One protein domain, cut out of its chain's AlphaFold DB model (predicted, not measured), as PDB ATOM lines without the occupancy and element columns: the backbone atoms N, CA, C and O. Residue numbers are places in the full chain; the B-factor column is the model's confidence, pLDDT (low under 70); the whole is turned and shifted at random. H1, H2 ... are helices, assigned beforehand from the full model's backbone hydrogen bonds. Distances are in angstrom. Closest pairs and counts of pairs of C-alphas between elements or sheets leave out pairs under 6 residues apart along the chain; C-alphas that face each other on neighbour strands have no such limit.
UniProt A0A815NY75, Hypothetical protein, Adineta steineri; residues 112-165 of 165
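Overview. This is residues 112 to 165 of the 165 residues of the protein "Hypothetical protein" of Adineta steineri (UniProt A0A815NY75). Two helices, H1 and H2, make an open V, joined at its narrow end by a tight link; a long loop, residues 145 to 158, passes by the open end and leads to the short H3, apart from both. The printed part has 54 residues with three named helices, H1, H2, H3 in chain order, and no named strand: all helix. It is compact, with a radius of gyration of the C-alphas of 10.6 A and spans of 27 by 26 by 16 A.

Along the chain. H1, residues 112 to 127, begins with C-alpha 112 at (-34.782, -22.270, 30.155) and is 20.7 A long. H2, residues 131 to 144, is 19.8 A long. H3, residues 159 to 162, ends with C-alpha 162 at (-44.696, -16.962, 32.860).

Arrangement. H1 and H2 touch, H2 with residues 133 to 138 alone; their closest C-alphas, of Thr 123 and Phe 134, are 5.7 A apart. They run opposite ways at a steep tilt of 47 degrees. Every O i to N i+4 pair is within hydrogen-bond range in H1 and H2; H3 is too short for one.

Size, cuts and confidence. The C-alphas farthest apart, of Gly 126 and Ala 159, are 27.3 A apart. The printed part has no cut. The link from H2 to H3 is long. Residues 153 to 154 and 165 have pLDDT under 70.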
ATOM      1  N   ASP A 112     -34.638 -23.305  29.142       92.69
ATOM      2  CA  ASP A 112     -34.782 -22.270  30.155       92.69
ATOM      3  C   ASP A 112     -34.127 -22.629  31.498       92.69
ATOM      4  O   ASP A 112     -33.851 -21.709  32.269       92.69
ATOM      5  N   ASP A 113     -33.839 -23.905  31.770       94.62
ATOM      6  CA  ASP A 113     -33.097 -24.329  32.964       94.62
ATOM      7  C   ASP A 113     -31.679 -23.727  32.977       94.62
ATOM      8  O   ASP A 113     -31.289 -23.050  33.939       94.62
ATOM      9  N   THR A 114     -30.926 -23.898  31.885       95.38
ATOM     10  CA  THR A 114     -29.575 -23.324  31.751       95.38
ATOM     11  C   THR A 114     -29.610 -21.801  31.742       95.38
ATOM     12  O   THR A 114     -28.785 -21.154  32.394       95.38
ATOM     13  N   ASP A 115     -30.596 -21.210  31.073       93.69
ATOM     14  CA  ASP A 115     -30.726 -19.760  31.022       93.69
ATOM     15  C   ASP A 115     -31.004 -19.158  32.401       93.69
ATOM     16  O   ASP A 115     -30.369 -18.180  32.801       93.69
ATOM     17  N   GLN A 116     -31.902 -19.759  33.184       93.06
ATOM     18  CA  GLN A 116     -32.157 -19.328  34.557       93.06
ATOM     19  C   GLN A 116     -30.923 -19.506  35.447       93.06
ATOM     20  O   GLN A 116     -30.644 -18.628  36.272       93.06
ATOM     21  N   TRP A 117     -30.141 -20.574  35.257       95.19
ATOM     22  CA  TRP A 117     -28.875 -20.764  35.966       95.19
ATOM     23  C   TRP A 117     -27.883 -19.624  35.684       95.19
ATOM     24  O   TRP A 117     -27.334 -19.045  36.629       95.19
ATOM     25  N   ILE A 118     -27.708 -19.235  34.414       94.50
ATOM     26  CA  ILE A 118     -26.847 -18.107  34.016       94.50
ATOM     27  C   ILE A 118     -27.313 -16.818  34.706       94.50
ATOM     28  O   ILE A 118     -26.512 -16.121  35.333       94.50
ATOM     29  N   LEU A 119     -28.617 -16.525  34.673       94.69
ATOM     30  CA  LEU A 119     -29.184 -15.315  35.280       94.69
ATOM     31  C   LEU A 119     -28.976 -15.258  36.800       94.69
ATOM     32  O   LEU A 119     -28.682 -14.184  37.343       94.69
ATOM     33  N   ILE A 120     -29.117 -16.391  37.497       94.62
ATOM     34  CA  ILE A 120     -28.818 -16.497  38.931       94.62
ATOM     35  C   ILE A 120     -27.339 -16.185  39.158       94.62
ATOM     36  O   ILE A 120     -27.009 -15.333  39.986       94.62
ATOM     37  N   PHE A 121     -26.450 -16.821  38.397       94.19
ATOM     38  CA  PHE A 121     -25.008 -16.680  38.562       94.19
ATOM     39  C   PHE A 121     -24.530 -15.239  38.321       94.19
ATOM     40  O   PHE A 121     -23.824 -14.659  39.151       94.19
ATOM     41  N   GLU A 122     -25.003 -14.591  37.256       92.88
ATOM     42  CA  GLU A 122     -24.732 -13.175  36.993       92.88
ATOM     43  C   GLU A 122     -25.297 -12.241  38.072       92.88
ATOM     44  O   GLU A 122     -24.767 -11.150  38.326       92.88
ATOM     45  N   THR A 123     -26.406 -12.628  38.705       94.38
ATOM     46  CA  THR A 123     -27.016 -11.865  39.801       94.38
ATOM     47  C   THR A 123     -26.252 -12.005  41.097       94.38
ATOM     48  O   THR A 123     -26.082 -11.004  41.793       94.38
ATOM     49  N   LEU A 124     -25.682 -13.169  41.372       92.88
ATOM     50  CA  LEU A 124     -24.752 -13.333  42.481       92.88
ATOM     51  C   LEU A 124     -23.492 -12.481  42.271       92.88
ATOM     52  O   LEU A 124     -23.133 -11.712  43.159       92.88
ATOM     53  N   ILE A 125     -22.887 -12.528  41.081       90.50
ATOM     54  CA  ILE A 125     -21.642 -11.796  40.786       90.50
ATOM     55  C   ILE A 125     -21.854 -10.277  40.737       90.50
ATOM     56  O   ILE A 125     -21.115  -9.521  41.362       90.50
ATOM     57  N   GLY A 126     -22.834  -9.810  39.959       88.62
ATOM     58  CA  GLY A 126     -23.013  -8.383  39.668       88.62
ATOM     59  C   GLY A 126     -24.037  -7.668  40.548       88.62
ATOM     60  O   GLY A 126     -24.118  -6.443  40.509       88.62
ATOM     61  N   GLY A 127     -24.844  -8.417  41.301       84.75
ATOM     62  CA  GLY A 127     -25.968  -7.894  42.079       84.75
ATOM     63  C   GLY A 127     -26.031  -8.398  43.517       84.75
ATOM     64  O   GLY A 127     -27.004  -8.097  44.199       84.75
ATOM     65  N   ASN A 128     -25.033  -9.165  43.977       89.38
ATOM     66  CA  ASN A 128     -25.004  -9.770  45.310       89.38
ATOM     67  C   ASN A 128     -26.296 -10.545  45.656       89.38
ATOM     68  O   ASN A 128     -26.759 -10.524  46.795       89.38
ATOM     69  N   GLY A 129     -26.909 -11.178  44.651       88.81
ATOM     70  CA  GLY A 129     -28.144 -11.947  44.813       88.81
ATOM     71  C   GLY A 129     -29.433 -11.123  44.930       88.81
ATOM     72  O   GLY A 129     -30.448 -11.693  45.310       88.81
ATOM     73  N   ASP A 130     -29.425  -9.822  44.611       92.19
ATOM     74  CA  ASP A 130     -30.630  -8.973  44.638       92.19
ATOM     75  C   ASP A 130     -31.711  -9.493  43.671       92.19
ATOM     76  O   ASP A 130     -31.533  -9.538  42.445       92.19
ATOM     77  N   GLU A 131     -32.871  -9.845  44.224       92.62
ATOM     78  CA  GLU A 131     -33.985 -10.450  43.500       92.62
ATOM     79  C   GLU A 131     -34.576  -9.530  42.420       92.62
ATOM     80  O   GLU A 131     -35.101  -9.989  41.405       92.62
ATOM     81  N   ARG A 132     -34.461  -8.210  42.588       92.31
ATOM     82  CA  ARG A 132     -34.958  -7.214  41.628       92.31
ATOM     83  C   ARG A 132     -34.028  -7.108  40.435       92.31
ATOM     84  O   ARG A 132     -34.483  -6.820  39.326       92.31
ATOM     85  N   ILE A 133     -32.727  -7.305  40.648       93.12
ATOM     86  CA  ILE A 133     -31.755  -7.403  39.558       93.12
ATOM     87  C   ILE A 133     -32.012  -8.690  38.773       93.12
ATOM     88  O   ILE A 133     -32.090  -8.622  37.545       93.12
ATOM     89  N   PHE A 134     -32.231  -9.816  39.461       93.81
ATOM     90  CA  PHE A 134     -32.612 -11.074  38.814       93.81
ATOM     91  C   PHE A 134     -33.866 -10.901  37.949       93.81
ATOM     92  O   PHE A 134     -33.823 -11.180  36.755       93.81
ATOM     93  N   ALA A 135     -34.951 -10.347  38.504       92.56
ATOM     94  CA  ALA A 135     -36.206 -10.148  37.775       92.56
ATOM     95  C   ALA A 135     -36.034  -9.278  36.515       92.56
ATOM     96  O   ALA A 135     -36.565  -9.594  35.451       92.56
ATOM     97  N   LYS A 136     -35.237  -8.200  36.597       91.75
ATOM     98  CA  LYS A 136     -34.920  -7.355  35.432       91.75
ATOM     99  C   LYS A 136     -34.149  -8.117  34.356       91.75
ATOM    100  O   LYS A 136     -34.425  -7.931  33.172       91.75
ATOM    101  N   ARG A 137     -33.177  -8.942  34.753       92.12
ATOM    102  CA  ARG A 137     -32.403  -9.763  33.816       92.12
ATOM    103  C   ARG A 137     -33.260 -10.849  33.181       92.12
ATOM    104  O   ARG A 137     -33.198 -11.007  31.970       92.12
ATOM    105  N   LEU A 138     -34.098 -11.520  33.967       92.19
ATOM    106  CA  LEU A 138     -35.045 -12.517  33.478       92.19
ATOM    107  C   LEU A 138     -35.954 -11.920  32.406       92.19
ATOM    108  O   LEU A 138     -35.996 -12.438  31.294       92.19
ATOM    109  N   LYS A 139     -36.585 -10.772  32.690       90.62
ATOM    110  CA  LYS A 139     -37.403 -10.054  31.707       90.62
ATOM    111  C   LYS A 139     -36.633  -9.751  30.418       90.62
ATOM    112  O   LYS A 139     -37.141  -9.990  29.328       90.62
ATOM    113  N   ARG A 140     -35.393  -9.272  30.536       90.25
ATOM    114  CA  ARG A 140     -34.535  -9.010  29.374       90.25
ATOM    115  C   ARG A 140     -34.222 -10.289  28.583       90.25
ATOM    116  O   ARG A 140     -34.318 -10.252  27.363       90.25
ATOM    117  N   ARG A 141     -33.884 -11.401  29.244       90.06
ATOM    118  CA  ARG A 141     -33.647 -12.699  28.580       90.06
ATOM    119  C   ARG A 141     -34.886 -13.162  27.827       90.06
ATOM    120  O   ARG A 141     -34.780 -13.664  26.720       90.06
ATOM    121  N   ILE A 142     -36.075 -12.978  28.389       87.69
ATOM    122  CA  ILE A 142     -37.320 -13.366  27.715       87.69
ATOM    123  C   ILE A 142     -37.509 -12.589  26.408       87.69
ATOM    124  O   ILE A 142     -37.899 -13.172  25.400       87.69
ATOM    125  N   GLU A 143     -37.192 -11.294  26.418       87.38
ATOM    126  CA  GLU A 143     -37.327 -10.417  25.252       87.38
ATOM    127  C   GLU A 143     -36.233 -10.630  24.189       87.38
ATOM    128  O   GLU A 143     -36.515 -10.446  23.006       87.38
ATOM    129  N   TYR A 144     -35.005 -10.999  24.582       88.38
ATOM    130  CA  TYR A 144     -33.837 -10.956  23.682       88.38
ATOM    131  C   TYR A 144     -32.949 -12.213  23.659       88.38
ATOM    132  O   TYR A 144     -32.011 -12.243  22.866       88.38
ATOM    133  N   GLY A 145     -33.201 -13.214  24.506       89.62
ATOM    134  CA  GLY A 145     -32.295 -14.351  24.721       89.62
ATOM    135  C   GLY A 145     -30.920 -13.926  25.253       89.62
ATOM    136  O   GLY A 145     -30.785 -12.856  25.866       89.62
ATOM    137  N   PHE A 146     -29.906 -14.748  24.975       89.69
ATOM    138  CA  PHE A 146     -28.477 -14.424  25.076       89.69
ATOM    139  C   PHE A 146     -27.820 -14.300  23.686       89.69
ATOM    140  O   PHE A 146     -27.218 -15.264  23.194       89.69
ATOM    141  N   PRO A 147     -27.864 -13.119  23.036       88.44
ATOM    142  CA  PRO A 147     -27.341 -12.943  21.679       88.44
ATOM    143  C   PRO A 147     -25.859 -13.297  21.534       88.44
ATOM    144  O   PRO A 147     -25.429 -13.777  20.489       88.44
ATOM    145  N   GLU A 148     -25.066 -13.078  22.581       89.31
ATOM    146  CA  GLU A 148     -23.650 -13.437  22.642       89.31
ATOM    147  C   GLU A 148     -23.395 -14.952  22.606       89.31
ATOM    148  O   GLU A 148     -22.289 -15.371  22.263       89.31
ATOM    149  N   LEU A 149     -24.412 -15.758  22.919       87.81
ATOM    150  CA  LEU A 149     -24.400 -17.219  22.835       87.81
ATOM    151  C   LEU A 149     -25.161 -17.737  21.604       87.81
ATOM    152  O   LEU A 149     -25.322 -18.943  21.456       87.81
ATOM    153  N   ASN A 150     -25.590 -16.842  20.703       85.06
ATOM    154  CA  ASN A 150     -26.522 -17.123  19.606       85.06
ATOM    155  C   ASN A 150     -27.896 -17.651  20.061       85.06
ATOM    156  O   ASN A 150     -28.632 -18.208  19.248       85.06
ATOM    157  N   ASP A 151     -28.275 -17.415  21.316       82.94
ATOM    158  CA  ASP A 151     -29.641 -17.617  21.785       82.94
ATOM    159  C   ASP A 151     -30.440 -16.325  21.560       82.94
ATOM    160  O   ASP A 151     -30.078 -15.248  22.029       82.94
ATOM    161  N   SER A 152     -31.511 -16.414  20.776       73.56
ATOM    162  CA  SER A 152     -32.228 -15.239  20.262       73.56
ATOM    163  C   SER A 152     -33.621 -15.046  20.853       73.56
ATOM    164  O   SER A 152     -34.284 -14.061  20.520       73.56
ATOM    165  N   ALA A 153     -34.083 -15.949  21.722       67.31
ATOM    166  CA  ALA A 153     -35.376 -15.802  22.376       67.31
ATOM    167  C   ALA A 153     -35.465 -16.645  23.641       67.31
ATOM    168  O   ALA A 153     -35.045 -17.797  23.663       67.31
ATOM    169  N   GLY A 154     -36.155 -16.122  24.658       69.88
ATOM    170  CA  GLY A 154     -36.412 -16.878  25.871       69.88
ATOM    171  C   GLY A 154     -37.452 -17.987  25.691       69.88
ATOM    172  O   GLY A 154     -38.589 -17.861  26.144       69.88
ATOM    173  N   MET A 155     -37.077 -19.078  25.029       73.50
ATOM    174  CA  MET A 155     -37.927 -20.245  24.816       73.50
ATOM    175  C   MET A 155     -37.913 -21.161  26.053       73.50
ATOM    176  O   MET A 155     -36.970 -21.129  26.837       73.50
ATOM    177  N   GLY A 156     -38.965 -21.964  26.256       72.31
ATOM    178  CA  GLY A 156     -38.989 -22.998  27.309       72.31
ATOM    179  C   GLY A 156     -39.733 -22.638  28.591       72.31
ATOM    180  O   GLY A 156     -40.111 -23.544  29.312       72.31
ATOM    181  N   LEU A 157     -40.055 -21.357  28.809       80.50
ATOM    182  CA  LEU A 157     -40.585 -20.850  30.083       80.50
ATOM    183  C   LEU A 157     -41.678 -21.734  30.705       80.50
ATOM    184  O   LEU A 157     -42.760 -21.916  30.141       80.50
ATOM    185  N   GLY A 158     -41.408 -22.219  31.915       80.06
ATOM    186  CA  GLY A 158     -42.410 -22.895  32.731       80.06
ATOM    187  C   GLY A 158     -43.576 -21.976  33.120       80.06
ATOM    188  O   GLY A 158     -43.404 -20.781  33.364       80.06
ATOM    189  N   ALA A 159     -44.769 -22.557  33.279       83.75
ATOM    190  CA  ALA A 159     -46.020 -21.831  33.545       83.75
ATOM    191  C   ALA A 159     -45.998 -20.921  34.791       83.75
ATOM    192  O   ALA A 159     -46.786 -19.983  34.889       83.75
ATOM    193  N   ASN A 160     -45.128 -21.200  35.764       84.81
ATOM    194  CA  ASN A 160     -44.968 -20.353  36.947       84.81
ATOM    195  C   ASN A 160     -44.079 -19.139  36.664       84.81
ATOM    196  O   ASN A 160     -44.373 -18.051  37.152       84.81
ATOM    197  N   ILE A 161     -43.017 -19.315  35.872       83.44
ATOM    198  CA  ILE A 161     -42.158 -18.206  35.452       83.44
ATOM    199  C   ILE A 161     -42.955 -17.252  34.567       83.44
ATOM    200  O   ILE A 161     -42.862 -16.044  34.745       83.44
ATOM    201  N   GLU A 162     -43.818 -17.781  33.698       81.69
ATOM    202  CA  GLU A 162     -44.696 -16.962  32.860       81.69
ATOM    203  C   GLU A 162     -45.592 -16.001  33.669       81.69
ATOM    204  O   GLU A 162     -45.877 -14.893  33.225       81.69
ATOM    205  N   GLN A 163     -45.994 -16.380  34.886       84.00
ATOM    206  CA  GLN A 163     -46.880 -15.569  35.733       84.00
ATOM    207  C   GLN A 163     -46.191 -14.392  36.435       84.00
ATOM    208  O   GLN A 163     -46.883 -13.545  37.000       84.00
ATOM    209  N   VAL A 164     -44.857 -14.354  36.464       76.50
ATOM    210  CA  VAL A 164     -44.086 -13.354  37.225       76.50
ATOM    211  C   VAL A 164     -43.332 -12.357  36.338       76.50
ATOM    212  O   VAL A 164     -42.528 -11.576  36.852       76.50
ATOM    213  N   ILE A 165     -43.587 -12.385  35.027       69.56
ATOM    214  CA  ILE A 165     -43.018 -11.471  34.019       69.56
ATOM    215  C   ILE A 165     -43.904 -10.233  33.850       69.56
ATOM    216  O   ILE A 165     -45.144 -10.385  33.819       69.56
TER     217      ILE A 165